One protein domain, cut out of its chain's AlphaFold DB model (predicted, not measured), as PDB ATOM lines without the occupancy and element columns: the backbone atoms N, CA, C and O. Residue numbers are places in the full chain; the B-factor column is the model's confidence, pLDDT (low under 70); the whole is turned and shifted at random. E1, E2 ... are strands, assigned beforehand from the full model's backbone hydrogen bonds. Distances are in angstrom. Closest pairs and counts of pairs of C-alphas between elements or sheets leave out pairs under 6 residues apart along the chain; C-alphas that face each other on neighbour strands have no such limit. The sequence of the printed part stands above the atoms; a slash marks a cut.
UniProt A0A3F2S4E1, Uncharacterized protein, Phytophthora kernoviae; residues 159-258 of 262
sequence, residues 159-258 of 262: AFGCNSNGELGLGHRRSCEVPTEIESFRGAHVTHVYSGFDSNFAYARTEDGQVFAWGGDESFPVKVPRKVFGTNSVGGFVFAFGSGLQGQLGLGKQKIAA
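This is residues 159 to 258 of the 262 residues of an uncharacterized protein of Phytophthora kernoviae (UniProt A0A3F2S4E1). With little regular structure, this domain is a strongly twisted sheet, E3 E4 E5 E6, between a small hairpin, E1 and E2, and a looped tail, residues 231 to 258. The 100 printed residues, all strand by class, hold six strands, E1 to E6, and no named helix; 36 are in named elements. It is compact, with radius of gyration of the C-alphas 14.2 A, spanning 41 by 31 by 19 A.

E1, residues 159 to 161, begins at C-alpha (-37.548, -33.522, 27.428). E2 is 176 to 181, E3 190 to 195, E4 201 to 206, E5 210 to 215. E6, 222 to 230, 17.6 A long, bends by 61 degrees at 225, ending at C-alpha (-43.326, -12.975, 20.115).

Hairpin E1 and E2 has N 161 and O 176 within hydrogen-bond range, 2.7 A. E3 to E6 form a meander, each strand antiparallel to the one before: N 194 and O 203, 2.8 A; N 204 and O 212, 2.9 A; N 213 and O 226, 3.0 A. E2 and E3 are apart.

The printed part has no cut; link E1 to E2 is long. Residues 196 to 199, 218 to 221 and 230 to 258 have pLDDT under 70.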
ATOM      1  N   ALA A 159     -38.972 -33.668  27.156       83.25
ATOM      2  CA  ALA A 159     -37.548 -33.522  27.428       83.25
ATOM      3  C   ALA A 159     -37.030 -34.673  28.296       83.25
ATOM      4  O   ALA A 159     -37.737 -35.195  29.159       83.25
ATOM      5  N   PHE A 160     -35.789 -35.077  28.042       83.06
ATOM      6  CA  PHE A 160     -35.057 -36.113  28.766       83.06
ATOM      7  C   PHE A 160     -33.549 -35.875  28.609       83.06
ATOM      8  O   PHE A 160     -33.118 -35.139  27.723       83.06
ATOM      9  N   GLY A 161     -32.747 -36.500  29.465       83.00
ATOM     10  CA  GLY A 161     -31.296 -36.381  29.512       83.00
ATOM     11  C   GLY A 161     -30.787 -35.603  30.726       83.00
ATOM     12  O   GLY A 161     -31.396 -35.607  31.803       83.00
ATOM     13  N   CYS A 162     -29.623 -34.972  30.548       80.38
ATOM     14  CA  CYS A 162     -28.993 -34.128  31.560       80.38
ATOM     15  C   CYS A 162     -29.867 -32.903  31.850       80.38
ATOM     16  O   CYS A 162     -30.510 -32.367  30.952       80.38
ATOM     17  N   ASN A 163     -29.916 -32.487  33.114       84.44
ATOM     18  CA  ASN A 163     -30.690 -31.322  33.539       84.44
ATOM     19  C   ASN A 163     -29.955 -30.505  34.607       84.44
ATOM     20  O   ASN A 163     -30.577 -29.914  35.495       84.44
ATOM     21  N   SER A 164     -28.624 -30.536  34.595       81.31
ATOM     22  CA  SER A 164     -27.802 -29.925  35.645       81.31
ATOM     23  C   SER A 164     -28.003 -28.411  35.726       81.31
ATOM     24  O   SER A 164     -27.804 -27.810  36.782       81.31
ATOM     25  N   ASN A 165     -28.461 -27.785  34.643       78.62
ATOM     26  CA  ASN A 165     -28.678 -26.350  34.496       78.62
ATOM     27  C   ASN A 165     -30.150 -25.987  34.249       78.62
ATOM     28  O   ASN A 165     -30.476 -24.826  34.014       78.62
ATOM     29  N   GLY A 166     -31.066 -26.953  34.361       80.62
ATOM     30  CA  GLY A 166     -32.478 -26.724  34.060       80.62
ATOM     31  C   GLY A 166     -32.784 -26.740  32.560       80.62
ATOM     32  O   GLY A 166     -33.849 -26.268  32.167       80.62
ATOM     33  N   GLU A 167     -31.876 -27.260  31.726       80.62
ATOM     34  CA  GLU A 167     -31.997 -27.320  30.265       80.62
ATOM     35  C   GLU A 167     -33.199 -28.148  29.779       80.62
ATOM     36  O   GLU A 167     -33.643 -27.976  28.645       80.62
ATOM     37  N   LEU A 168     -33.798 -28.981  30.641       82.94
ATOM     38  CA  LEU A 168     -35.028 -29.714  30.314       82.94
ATOM     39  C   LEU A 168     -36.309 -28.891  30.519       82.94
ATOM     40  O   LEU A 168     -37.370 -29.305  30.066       82.94
ATOM     41  N   GLY A 169     -36.256 -27.751  31.218       83.50
ATOM     42  CA  GLY A 169     -37.423 -26.872  31.379       83.50
ATOM     43  C   GLY A 169     -38.514 -27.406  32.317       83.50
ATOM     44  O   GLY A 169     -39.633 -26.901  32.319       83.50
ATOM     45  N   LEU A 170     -38.198 -28.416  33.133       85.44
ATOM     46  CA  LEU A 170     -39.147 -29.117  34.014       85.44
ATOM     47  C   LEU A 170     -39.364 -28.431  35.379       85.44
ATOM     48  O   LEU A 170     -39.963 -29.004  36.286       85.44
ATOM     49  N   GLY A 171     -38.824 -27.229  35.592       85.44
ATOM     50  CA  GLY A 171     -38.920 -26.507  36.869       85.44
ATOM     51  C   GLY A 171     -37.945 -26.979  37.955       85.44
ATOM     52  O   GLY A 171     -37.872 -26.380  39.028       85.44
ATOM     53  N   HIS A 172     -37.133 -27.998  37.673       83.94
ATOM     54  CA  HIS A 172     -36.092 -28.519  38.561       83.94
ATOM     55  C   HIS A 172     -34.791 -28.809  37.798       83.94
ATOM     56  O   HIS A 172     -34.777 -28.782  36.573       83.94
ATOM     57  N   ARG A 173     -33.703 -29.109  38.527       84.56
ATOM     58  CA  ARG A 173     -32.359 -29.429  37.988       84.56
ATOM     59  C   ARG A 173     -32.001 -30.914  38.161       84.56
ATOM     60  O   ARG A 173     -30.909 -31.268  38.585       84.56
ATOM     61  N   ARG A 174     -32.986 -31.790  37.962       85.38
ATOM     62  CA  ARG A 174     -32.821 -33.251  38.115       85.38
ATOM     63  C   ARG A 174     -32.892 -33.870  36.738       85.38
ATOM     64  O   ARG A 174     -33.850 -33.571  36.026       85.38
ATOM     65  N   SER A 175     -31.886 -34.659  36.382       81.69
ATOM     66  CA  SER A 175     -31.846 -35.386  35.115       81.69
ATOM     67  C   SER A 175     -33.027 -36.349  35.019       81.69
ATOM     68  O   SER A 175     -33.483 -36.883  36.032       81.69
ATOM     69  N   CYS A 176     -33.524 -36.549  33.803       82.19
ATOM     70  CA  CYS A 176     -34.686 -37.387  33.534       82.19
ATOM     71  C   CYS A 176     -34.325 -38.399  32.455       82.19
ATOM     72  O   CYS A 176     -34.035 -38.016  31.332       82.19
ATOM     73  N   GLU A 177     -34.349 -39.688  32.770       84.06
ATOM     74  CA  GLU A 177     -34.036 -40.743  31.793       84.06
ATOM     75  C   GLU A 177     -35.227 -41.072  30.883       84.06
ATOM     76  O   GLU A 177     -35.057 -41.619  29.796       84.06
ATOM     77  N   VAL A 178     -36.437 -40.706  31.311       82.50
ATOM     78  CA  VAL A 178     -37.687 -40.942  30.584       82.50
ATOM     79  C   VAL A 178     -38.176 -39.624  29.972       82.50
ATOM     80  O   VAL A 178     -38.172 -38.609  30.680       82.50
ATOM     81  N   PRO A 179     -38.628 -39.618  28.697       83.75
ATOM     82  CA  PRO A 179     -39.283 -38.464  28.086       83.75
ATOM     83  C   PRO A 179     -40.400 -37.930  28.980       83.75
ATOM     84  O   PRO A 179     -41.418 -38.587  29.194       83.75
ATOM     85  N   THR A 180     -40.186 -36.739  29.529       82.56
ATOM     86  CA  THR A 180     -41.101 -36.091  30.468       82.56
ATOM     87  C   THR A 180     -41.696 -34.867  29.792       82.56
ATOM     88  O   THR A 180     -40.971 -34.060  29.211       82.56
ATOM     89  N   GLU A 181     -43.023 -34.745  29.821       87.00
ATOM     90  CA  GLU A 181     -43.723 -33.621  29.201       87.00
ATOM     91  C   GLU A 181     -43.346 -32.306  29.897       87.00
ATOM     92  O   GLU A 181     -43.427 -32.187  31.121       87.00
ATOM     93  N   ILE A 182     -42.978 -31.294  29.113       87.56
ATOM     94  CA  ILE A 182     -42.802 -29.936  29.614       87.56
ATOM     95  C   ILE A 182     -44.182 -29.272  29.663       87.56
ATOM     96  O   ILE A 182     -44.623 -28.636  28.706       87.56
ATOM     97  N   GLU A 183     -44.872 -29.399  30.794       85.25
ATOM     98  CA  GLU A 183     -46.261 -28.929  30.938       85.25
ATOM     99  C   GLU A 183     -46.446 -27.429  30.653       85.25
ATOM    100  O   GLU A 183     -47.530 -27.002  30.263       85.25
ATOM    101  N   SER A 184     -45.378 -26.631  30.777       82.56
ATOM    102  CA  SER A 184     -45.380 -25.195  30.454       82.56
ATOM    103  C   SER A 184     -45.660 -24.894  28.973       82.56
ATOM    104  O   SER A 184     -45.986 -23.757  28.645       82.56
ATOM    105  N   PHE A 185     -45.545 -25.889  28.083       81.12
ATOM    106  CA  PHE A 185     -45.854 -25.765  26.654       81.12
ATOM    107  C   PHE A 185     -47.252 -26.259  26.264       81.12
ATOM    108  O   PHE A 185     -47.608 -26.197  25.085       81.12
ATOM    109  N   ARG A 186     -48.072 -26.730  27.214       81.06
ATOM    110  CA  ARG A 186     -49.450 -27.138  26.905       81.06
ATOM    111  C   ARG A 186     -50.231 -25.964  26.305       81.06
ATOM    112  O   ARG A 186     -50.317 -24.898  26.906       81.06
ATOM    113  N   GLY A 187     -50.786 -26.172  25.110       76.12
ATOM    114  CA  GLY A 187     -51.549 -25.163  24.364       76.12
ATOM    115  C   GLY A 187     -50.708 -24.136  23.596       76.12
ATOM    116  O   GLY A 187     -51.278 -23.263  22.955       76.12
ATOM    117  N   ALA A 188     -49.374 -24.228  23.634       75.44
ATOM    118  CA  ALA A 188     -48.494 -23.300  22.924       75.44
ATOM    119  C   ALA A 188     -48.201 -23.720  21.469       75.44
ATOM    120  O   ALA A 188     -47.660 -22.913  20.726       75.44
ATOM    121  N   HIS A 189     -48.526 -24.953  21.056       82.50
ATOM    122  CA  HIS A 189     -48.246 -25.496  19.713       82.50
ATOM    123  C   HIS A 189     -46.796 -25.252  19.256       82.50
ATOM    124  O   HIS A 189     -46.508 -24.473  18.343       82.50
ATOM    125  N   VAL A 190     -45.845 -25.896  19.937       82.81
ATOM    126  CA  VAL A 190     -44.421 -25.767  19.608       82.81
ATOM    127  C   VAL A 190     -44.120 -26.479  18.289       82.81
ATOM    128  O   VAL A 190     -44.412 -27.659  18.138       82.81
ATOM    129  N   THR A 191     -43.502 -25.763  17.348       81.88
ATOM    130  CA  THR A 191     -43.122 -26.288  16.023       81.88
ATOM    131  C   THR A 191     -41.642 -26.642  15.936       81.88
ATOM    132  O   THR A 191     -41.271 -27.552  15.205       81.88
ATOM    133  N   HIS A 192     -40.784 -25.919  16.660       82.56
ATOM    134  CA  HIS A 192     -39.336 -26.110  16.624       82.56
ATOM    135  C   HIS A 192     -38.752 -25.986  18.028       82.56
ATOM    136  O   HIS A 192     -39.119 -25.072  18.768       82.56
ATOM    137  N   VAL A 193     -37.809 -26.863  18.366       81.69
ATOM    138  CA  VAL A 193     -37.007 -26.798  19.592       81.69
ATOM    139  C   VAL A 193     -35.536 -26.798  19.199       81.69
ATOM    140  O   VAL A 193     -35.113 -27.585  18.356       81.69
ATOM    141  N   TYR A 194     -34.765 -25.904  19.806       83.12
ATOM    142  CA  TYR A 194     -33.339 -25.745  19.571       83.12
ATOM    143  C   TYR A 194     -32.596 -25.935  20.890       83.12
ATOM    144  O   TYR A 194     -32.819 -25.192  21.848       83.12
ATOM    145  N   SER A 195     -31.688 -26.903  20.917       75.75
ATOM    146  CA  SER A 195     -30.678 -27.067  21.958       75.75
ATOM    147  C   SER A 195     -29.303 -27.097  21.291       75.75
ATOM    148  O   SER A 195     -29.109 -27.712  20.243       75.75
ATOM    149  N   GLY A 196     -28.349 -26.359  21.848       68.12
ATOM    150  CA  GLY A 196     -26.954 -26.382  21.422       68.12
ATOM    151  C   GLY A 196     -26.149 -27.434  22.186       68.12
ATOM    152  O   GLY A 196     -26.503 -27.824  23.294       68.12
ATOM    153  N   PHE A 197     -25.037 -27.865  21.589       56.31
ATOM    154  CA  PHE A 197     -24.169 -28.934  22.101       56.31
ATOM    155  C   PHE A 197     -23.557 -28.637  23.488       56.31
ATOM    156  O   PHE A 197     -23.455 -29.540  24.305       56.31
ATOM    157  N   ASP A 198     -23.228 -27.368  23.761       61.88
ATOM    158  CA  ASP A 198     -22.672 -26.874  25.041       61.88
ATOM    159  C   ASP A 198     -23.565 -25.808  25.698       61.88
ATOM    160  O   ASP A 198     -23.179 -25.121  26.648       61.88
ATOM    161  N   SER A 199     -24.766 -25.589  25.163       61.88
ATOM    162  CA  SER A 199     -25.640 -24.565  25.710       61.88
ATOM    163  C   SER A 199     -26.390 -25.130  26.906       61.88
ATOM    164  O   SER A 199     -27.275 -25.964  26.751       61.88
ATOM    165  N   ASN A 200     -26.145 -24.551  28.078       74.62
ATOM    166  CA  ASN A 200     -26.994 -24.697  29.265       74.62
ATOM    167  C   ASN A 200     -28.433 -24.189  29.048       74.62
ATOM    168  O   ASN A 200     -29.200 -24.130  29.999       74.62
ATOM    169  N   PHE A 201     -28.781 -23.784  27.827       75.38
ATOM    170  CA  PHE A 201     -30.012 -23.124  27.437       75.38
ATOM    171  C   PHE A 201     -30.667 -23.873  26.277       75.38
ATOM    172  O   PHE A 201     -29.986 -24.432  25.416       75.38
ATOM    173  N   ALA A 202     -31.988 -23.809  26.220       82.25
ATOM    174  CA  ALA A 202     -32.797 -24.305  25.124       82.25
ATOM    175  C   ALA A 202     -33.854 -23.267  24.736       82.25
ATOM    176  O   ALA A 202     -34.269 -22.432  25.547       82.25
ATOM    177  N   TYR A 203     -34.276 -23.327  23.475       84.25
ATOM    178  CA  TYR A 203     -35.260 -22.426  22.894       84.25
ATOM    179  C   TYR A 203     -36.360 -23.206  22.189       84.25
ATOM    180  O   TYR A 203     -36.118 -24.273  21.630       84.25
ATOM    181  N   ALA A 204     -37.561 -22.644  22.150       85.00
ATOM    182  CA  ALA A 204     -38.669 -23.189  21.379       85.00
ATOM    183  C   ALA A 204     -39.385 -22.088  20.611       85.00
ATOM    184  O   ALA A 204     -39.559 -20.982  21.127       85.00
ATOM    185  N   ARG A 205     -39.840 -22.411  19.399       84.94
ATOM    186  CA  ARG A 205     -40.715 -21.562  18.594       84.94
ATOM    187  C   ARG A 205     -42.075 -22.224  18.432       84.94
ATOM    188  O   ARG A 205     -42.166 -23.389  18.055       84.94
ATOM    189  N   THR A 206     -43.118 -21.455  18.683       84.06
ATOM    190  CA  THR A 206     -44.519 -21.844  18.475       84.06
ATOM    191  C   THR A 206     -44.997 -21.501  17.070       84.06
ATOM    192  O   THR A 206     -44.345 -20.723  16.369       84.06
ATOM    193  N   GLU A 207     -46.108 -22.097  16.642       81.94
ATOM    194  CA  GLU A 207     -46.757 -21.779  15.362       81.94
ATOM    195  C   GLU A 207     -47.137 -20.290  15.272       81.94
ATOM    196  O   GLU A 207     -46.849 -19.640  14.268       81.94
ATOM    197  N   ASP A 208     -47.606 -19.713  16.381       79.94
ATOM    198  CA  ASP A 208     -47.954 -18.290  16.525       79.94
ATOM    199  C   ASP A 208     -46.740 -17.336  16.557       79.94
ATOM    200  O   ASP A 208     -46.863 -16.168  16.929       79.94
ATOM    201  N   GLY A 209     -45.528 -17.817  16.259       79.00
ATOM    202  CA  GLY A 209     -44.320 -16.988  16.235       79.00
ATOM    203  C   GLY A 209     -43.807 -16.559  17.617       79.00
ATOM    204  O   GLY A 209     -42.946 -15.679  17.717       79.00
ATOM    205  N   GLN A 210     -44.295 -17.171  18.702       83.75
ATOM    206  CA  GLN A 210     -43.776 -16.939  20.053       83.75
ATOM    207  C   GLN A 210     -42.513 -17.762  20.299       83.75
ATOM    208  O   GLN A 210     -42.458 -18.939  19.933       83.75
ATOM    209  N   VAL A 211     -41.528 -17.147  20.954       83.44
ATOM    210  CA  VAL A 211     -40.246 -17.763  21.301       83.44
ATOM    211  C   VAL A 211     -40.114 -17.870  22.813       83.44
ATOM    212  O   VAL A 211     -40.256 -16.885  23.547       83.44
ATOM    213  N   PHE A 212     -39.802 -19.079  23.263       83.00
ATOM    214  CA  PHE A 212     -39.560 -19.415  24.657       83.00
ATOM    215  C   PHE A 212     -38.092 -19.772  24.856       83.00
ATOM    216  O   PHE A 212     -37.488 -20.370  23.969       83.00
ATOM    217  N   ALA A 213     -37.544 -19.427  26.018       84.75
ATOM    218  CA  ALA A 213     -36.200 -19.818  26.429       84.75
ATOM    219  C   ALA A 213     -36.218 -20.369  27.858       84.75
ATOM    220  O   ALA A 213     -37.016 -19.926  28.692       84.75
ATOM    221  N   TRP A 214     -35.349 -21.340  28.122       85.31
ATOM    222  CA  TRP A 214     -35.101 -21.904  29.447       85.31
ATOM    223  C   TRP A 214     -33.716 -22.540  29.528       85.31
ATOM    224  O   TRP A 214     -32.973 -22.558  28.550       85.31
ATOM    225  N   GLY A 215     -33.379 -23.048  30.708       78.88
ATOM    226  CA  GLY A 215     -32.030 -23.423  31.085       78.88
ATOM    227  C   GLY A 215     -31.187 -22.193  31.416       78.88
ATOM    228  O   GLY A 215     -31.617 -21.058  31.206       78.88
ATOM    229  N   GLY A 216     -30.019 -22.419  32.000       77.50
ATOM    230  CA  GLY A 216     -28.983 -21.410  32.123       77.50
ATOM    231  C   GLY A 216     -28.049 -21.608  33.297       77.50
ATOM    232  O   GLY A 216     -28.215 -22.506  34.118       77.50
ATOM    233  N   ASP A 217     -27.049 -20.740  33.374       71.19
ATOM    234  CA  ASP A 217     -26.203 -20.613  34.555       71.19
ATOM    235  C   ASP A 217     -26.791 -19.602  35.557       71.19
ATOM    236  O   ASP A 217     -27.887 -19.070  35.373       71.19
ATOM    237  N   GLU A 218     -26.059 -19.339  36.640       65.62
ATOM    238  CA  GLU A 218     -26.470 -18.438  37.727       65.62
ATOM    239  C   GLU A 218     -26.811 -17.012  37.258       65.62
ATOM    240  O   GLU A 218     -27.539 -16.295  37.943       65.62
ATOM    241  N   SER A 219     -26.337 -16.598  36.080       65.38
ATOM    242  CA  SER A 219     -26.607 -15.268  35.529       65.38
ATOM    243  C   SER A 219     -28.020 -15.164  34.947       65.38
ATOM    244  O   SER A 219     -28.606 -14.081  34.943       65.38
ATOM    245  N   PHE A 220     -28.576 -16.276  34.448       65.62
ATOM    246  CA  PHE A 220     -29.932 -16.326  33.894       65.62
ATOM    247  C   PHE A 220     -30.595 -17.713  34.061       65.62
ATOM    248  O   PHE A 220     -30.860 -18.398  33.072       65.62
ATOM    249  N   PRO A 221     -30.897 -18.157  35.299       67.50
ATOM    250  CA  PRO A 221     -31.403 -19.503  35.553       67.50
ATOM    251  C   PRO A 221     -32.918 -19.583  35.324       67.50
ATOM    252  O   PRO A 221     -33.728 -19.376  36.235       67.50
ATOM    253  N   VAL A 222     -33.330 -19.924  34.104       74.00
ATOM    254  CA  VAL A 222     -34.749 -20.089  33.770       74.00
ATOM    255  C   VAL A 222     -35.122 -21.573  33.817       74.00
ATOM    256  O   VAL A 222     -34.914 -22.312  32.870       74.00
ATOM    257  N   LYS A 223     -35.682 -22.043  34.939       75.69
ATOM    258  CA  LYS A 223     -36.006 -23.476  35.141       75.69
ATOM    259  C   LYS A 223     -37.236 -23.970  34.370       75.69
ATOM    260  O   LYS A 223     -37.401 -25.175  34.210       75.69
ATOM    261  N   VAL A 224     -38.114 -23.058  33.961       82.38
ATOM    262  CA  VAL A 224     -39.334 -23.335  33.186       82.38
ATOM    263  C   VAL A 224     -39.332 -22.458  31.940       82.38
ATOM    264  O   VAL A 224     -38.947 -21.295  32.069       82.38
ATOM    265  N   PRO A 225     -39.774 -22.949  30.770       83.00
ATOM    266  CA  PRO A 225     -39.917 -22.139  29.567       83.00
ATOM    267  C   PRO A 225     -40.603 -20.813  29.852       83.00
ATOM    268  O   PRO A 225     -41.754 -20.765  30.284       83.00
ATOM    269  N   ARG A 226     -39.890 -19.716  29.599       81.69
ATOM    270  CA  ARG A 226     -40.464 -18.374  29.652       81.69
ATOM    271  C   ARG A 226     -40.536 -17.801  28.259       81.69
ATOM    272  O   ARG A 226     -39.567 -17.867  27.508       81.69
ATOM    273  N   LYS A 227     -41.684 -17.209  27.933       81.50
ATOM    274  CA  LYS A 227     -41.838 -16.416  26.719       81.50
ATOM    275  C   LYS A 227     -40.883 -15.235  26.807       81.50
ATOM    276  O   LYS A 227     -41.017 -14.412  27.710       81.50
ATOM    277  N   VAL A 228     -39.939 -15.162  25.878       75.00
ATOM    278  CA  VAL A 228     -38.989 -14.047  25.820       75.00
ATOM    279  C   VAL A 228     -39.332 -13.101  24.684       75.00
ATOM    280  O   VAL A 228     -39.124 -11.898  24.788       75.00
ATOM    281  N   PHE A 229     -39.947 -13.622  23.624       73.94
ATOM    282  CA  PHE A 229     -40.327 -12.818  22.477       73.94
ATOM    283  C   PHE A 229     -41.576 -13.371  21.782       73.94
ATOM    284  O   PHE A 229     -41.965 -14.522  21.974       73.94
ATOM    285  N   GLY A 230     -42.238 -12.540  20.982       65.31
ATOM    286  CA  GLY A 230     -43.326 -12.975  20.115       65.31
ATOM    287  C   GLY A 230     -43.533 -11.986  18.984       65.31
ATOM    288  O   GLY A 230     -43.626 -10.784  19.239       65.31
ATOM    289  N   THR A 231     -43.580 -12.492  17.755       62.34
ATOM    290  CA  THR A 231     -43.897 -11.694  16.566       62.34
ATOM    291  C   THR A 231     -45.286 -12.069  16.085       62.34
ATOM    292  O   THR A 231     -45.636 -13.240  16.067       62.34
ATOM    293  N   ASN A 232     -46.059 -11.073  15.660       56.72
ATOM    294  CA  ASN A 232     -47.319 -11.299  14.949       56.72
ATOM    295  C   ASN A 232     -47.113 -11.182  13.428       56.72
ATOM    296  O   ASN A 232     -48.060 -10.934  12.687       56.72
ATOM    297  N   SER A 233     -45.866 -11.246  12.949       53.56
ATOM    298  CA  SER A 233     -45.519 -10.793  11.603       53.56
ATOM    299  C   SER A 233     -44.432 -11.651  10.967       53.56
ATOM    300  O   SER A 233     -43.375 -11.866  11.559       53.56
ATOM    301  N   VAL A 234     -44.689 -12.029   9.709       52.03
ATOM    302  CA  VAL A 234     -43.878 -12.816   8.750       52.03
ATOM    303  C   VAL A 234     -42.518 -12.155   8.400       52.03
ATOM    304  O   VAL A 234     -41.845 -12.533   7.448       52.03
ATOM    305  N   GLY A 235     -42.081 -11.144   9.154       49.62
ATOM    306  CA  GLY A 235     -40.826 -10.427   8.924       49.62
ATOM    307  C   GLY A 235     -39.610 -11.213   9.419       49.62
ATOM    308  O   GLY A 235     -39.537 -11.564  10.597       49.62
ATOM    309  N   GLY A 236     -38.649 -11.451   8.521       53.00
ATOM    310  CA  GLY A 236     -37.379 -12.151   8.754       53.00
ATOM    311  C   GLY A 236     -36.379 -11.372   9.610       53.00
ATOM    312  O   GLY A 236     -35.285 -11.047   9.158       53.00
ATOM    313  N   PHE A 237     -36.753 -11.058  10.849       58.41
ATOM    314  CA  PHE A 237     -35.824 -10.517  11.833       58.41
ATOM    315  C   PHE A 237     -34.938 -11.645  12.376       58.41
ATOM    316  O   PHE A 237     -35.437 -12.655  12.873       58.41
ATOM    317  N   VAL A 238     -33.620 -11.465  12.284       54.41
ATOM    318  CA  VAL A 238     -32.634 -12.348  12.915       54.41
ATOM    319  C   VAL A 238     -32.242 -11.726  14.243       54.41
ATOM    320  O   VAL A 238     -31.779 -10.588  14.287       54.41
ATOM    321  N   PHE A 239     -32.424 -12.479  15.323       59.44
ATOM    322  CA  PHE A 239     -32.003 -12.057  16.646       59.44
ATOM    323  C   PHE A 239     -30.817 -12.899  17.112       59.44
ATOM    324  O   PHE A 239     -30.831 -14.120  16.972       59.44
ATOM    325  N   ALA A 240     -29.803 -12.242  17.669       54.94
ATOM    326  CA  ALA A 240     -28.623 -12.886  18.228       54.94
ATOM    327  C   ALA A 240     -28.480 -12.495  19.703       54.94
ATOM    328  O   ALA A 240     -28.462 -11.310  20.036       54.94
ATOM    329  N   PHE A 241     -28.373 -13.494  20.581       61.06
ATOM    330  CA  PHE A 241     -28.234 -13.320  22.029       61.06
ATOM    331  C   PHE A 241     -27.165 -14.271  22.576       61.06
ATOM    332  O   PHE A 241     -26.876 -15.298  21.960       61.06
ATOM    333  N   GLY A 242     -26.601 -13.960  23.743       59.44
ATOM    334  CA  GLY A 242     -25.596 -14.793  24.411       59.44
ATOM    335  C   GLY A 242     -24.195 -14.183  24.394       59.44
ATOM    336  O   GLY A 242     -24.037 -12.964  24.354       59.44
ATOM    337  N   SER A 243     -23.164 -15.025  24.485       56.69
ATOM    338  CA  SER A 243     -21.767 -14.572  24.486       56.69
ATOM    339  C   SER A 243     -21.366 -14.058  23.104       56.69
ATOM    340  O   SER A 243     -21.623 -14.717  22.101       56.69
ATOM    341  N   GLY A 244     -20.725 -12.892  23.041       52.88
ATOM    342  CA  GLY A 244     -20.184 -12.306  21.808       52.88
ATOM    343  C   GLY A 244     -18.657 -12.283  21.770       52.88
ATOM    344  O   GLY A 244     -18.073 -11.609  20.922       52.88
ATOM    345  N   LEU A 245     -17.998 -13.019  22.672       53.03
ATOM    346  CA  LEU A 245     -16.542 -12.981  22.867       53.03
ATOM    347  C   LEU A 245     -15.740 -13.257  21.584       53.03
ATOM    348  O   LEU A 245     -14.641 -12.727  21.427       53.03
ATOM    349  N   GLN A 246     -16.301 -14.037  20.658       57.56
ATOM    350  CA  GLN A 246     -15.697 -14.357  19.360       57.56
ATOM    351  C   GLN A 246     -16.381 -13.657  18.170       57.56
ATOM    352  O   GLN A 246     -16.115 -13.990  17.021       57.56
ATOM    353  N   GLY A 247     -17.266 -12.683  18.412       50.97
ATOM    354  CA  GLY A 247     -17.996 -11.973  17.354       50.97
ATOM    355  C   GLY A 247     -19.162 -12.757  16.741       50.97
ATOM    356  O   GLY A 247     -19.794 -12.273  15.808       50.97
ATOM    357  N   GLN A 248     -19.500 -13.922  17.300       59.53
ATOM    358  CA  GLN A 248     -20.588 -14.816  16.871       59.53
ATOM    359  C   GLN A 248     -21.998 -14.195  16.869       59.53
ATOM    360  O   GLN A 248     -22.927 -14.776  16.324       59.53
ATOM    361  N   LEU A 249     -22.153 -13.000  17.445       56.50
ATOM    362  CA  LEU A 249     -23.405 -12.240  17.452       56.50
ATOM    363  C   LEU A 249     -23.514 -11.234  16.299       56.50
ATOM    364  O   LEU A 249     -24.533 -10.565  16.176       56.50
ATOM    365  N   GLY A 250     -22.453 -11.043  15.506       54.25
ATOM    366  CA  GLY A 250     -22.416 -10.022  14.451       54.25
ATOM    367  C   GLY A 250     -22.364  -8.571  14.960       54.25
ATOM    368  O   GLY A 250     -22.350  -7.648  14.156       54.25
ATOM    369  N   LEU A 251     -22.279  -8.357  16.281       57.91
ATOM    370  CA  LEU A 251     -22.224  -7.043  16.947       57.91
ATOM    371  C   LEU A 251     -20.785  -6.585  17.279       57.91
ATOM    372  O   LEU A 251     -20.573  -5.721  18.131       57.91
ATOM    373  N   GLY A 252     -19.769  -7.188  16.651       57.78
ATOM    374  CA  GLY A 252     -18.357  -7.016  17.028       57.78
ATOM    375  C   GLY A 252     -17.969  -7.799  18.294       57.78
ATOM    376  O   GLY A 252     -18.707  -8.675  18.743       57.78
ATOM    377  N   LYS A 253     -16.797  -7.509  18.885       55.62
ATOM    378  CA  LYS A 253     -16.282  -8.179  20.106       55.62
ATOM    379  C   LYS A 253     -16.957  -7.666  21.392       55.62
ATOM    380  O   LYS A 253     -16.279  -7.301  22.353       55.62
ATOM    381  N   GLN A 254     -18.283  -7.573  21.414       58.38
ATOM    382  CA  GLN A 254     -19.010  -7.289  22.653       58.38
ATOM    383  C   GLN A 254     -19.106  -8.554  23.505       58.38
ATOM    384  O   GLN A 254     -19.283  -9.648  22.982       58.38
ATOM    385  N   LYS A 255     -18.973  -8.430  24.832       53.47
ATOM    386  CA  LYS A 255     -18.911  -9.608  25.710       53.47
ATOM    387  C   LYS A 255     -20.231 -10.386  25.746       53.47
ATOM    388  O   LYS A 255     -20.188 -11.613  25.719       53.47
ATOM    389  N   ILE A 256     -21.376  -9.703  25.808       58.41
ATOM    390  CA  ILE A 256     -22.695 -10.319  26.016       58.41
ATOM    391  C   ILE A 256     -23.769  -9.472  25.318       58.41
ATOM    392  O   ILE A 256     -23.761  -8.253  25.473       58.41
ATOM    393  N   ALA A 257     -24.708 -10.109  24.612       57.59
ATOM    394  CA  ALA A 257     -25.988  -9.500  24.244       57.59
ATOM    395  C   ALA A 257     -27.114 -10.157  25.052       57.59
ATOM    396  O   ALA A 257     -27.287 -11.379  25.013       57.59
ATOM    397  N   ALA A 258     -27.855  -9.341  25.803       58.59
ATOM    398  CA  ALA A 258     -29.005  -9.796  26.570       58.59
ATOM    399  C   ALA A 258     -30.194 -10.086  25.647       58.59
ATOM    400  O   ALA A 258     -30.342  -9.467  24.591       58.59
TER     401      ALA A 258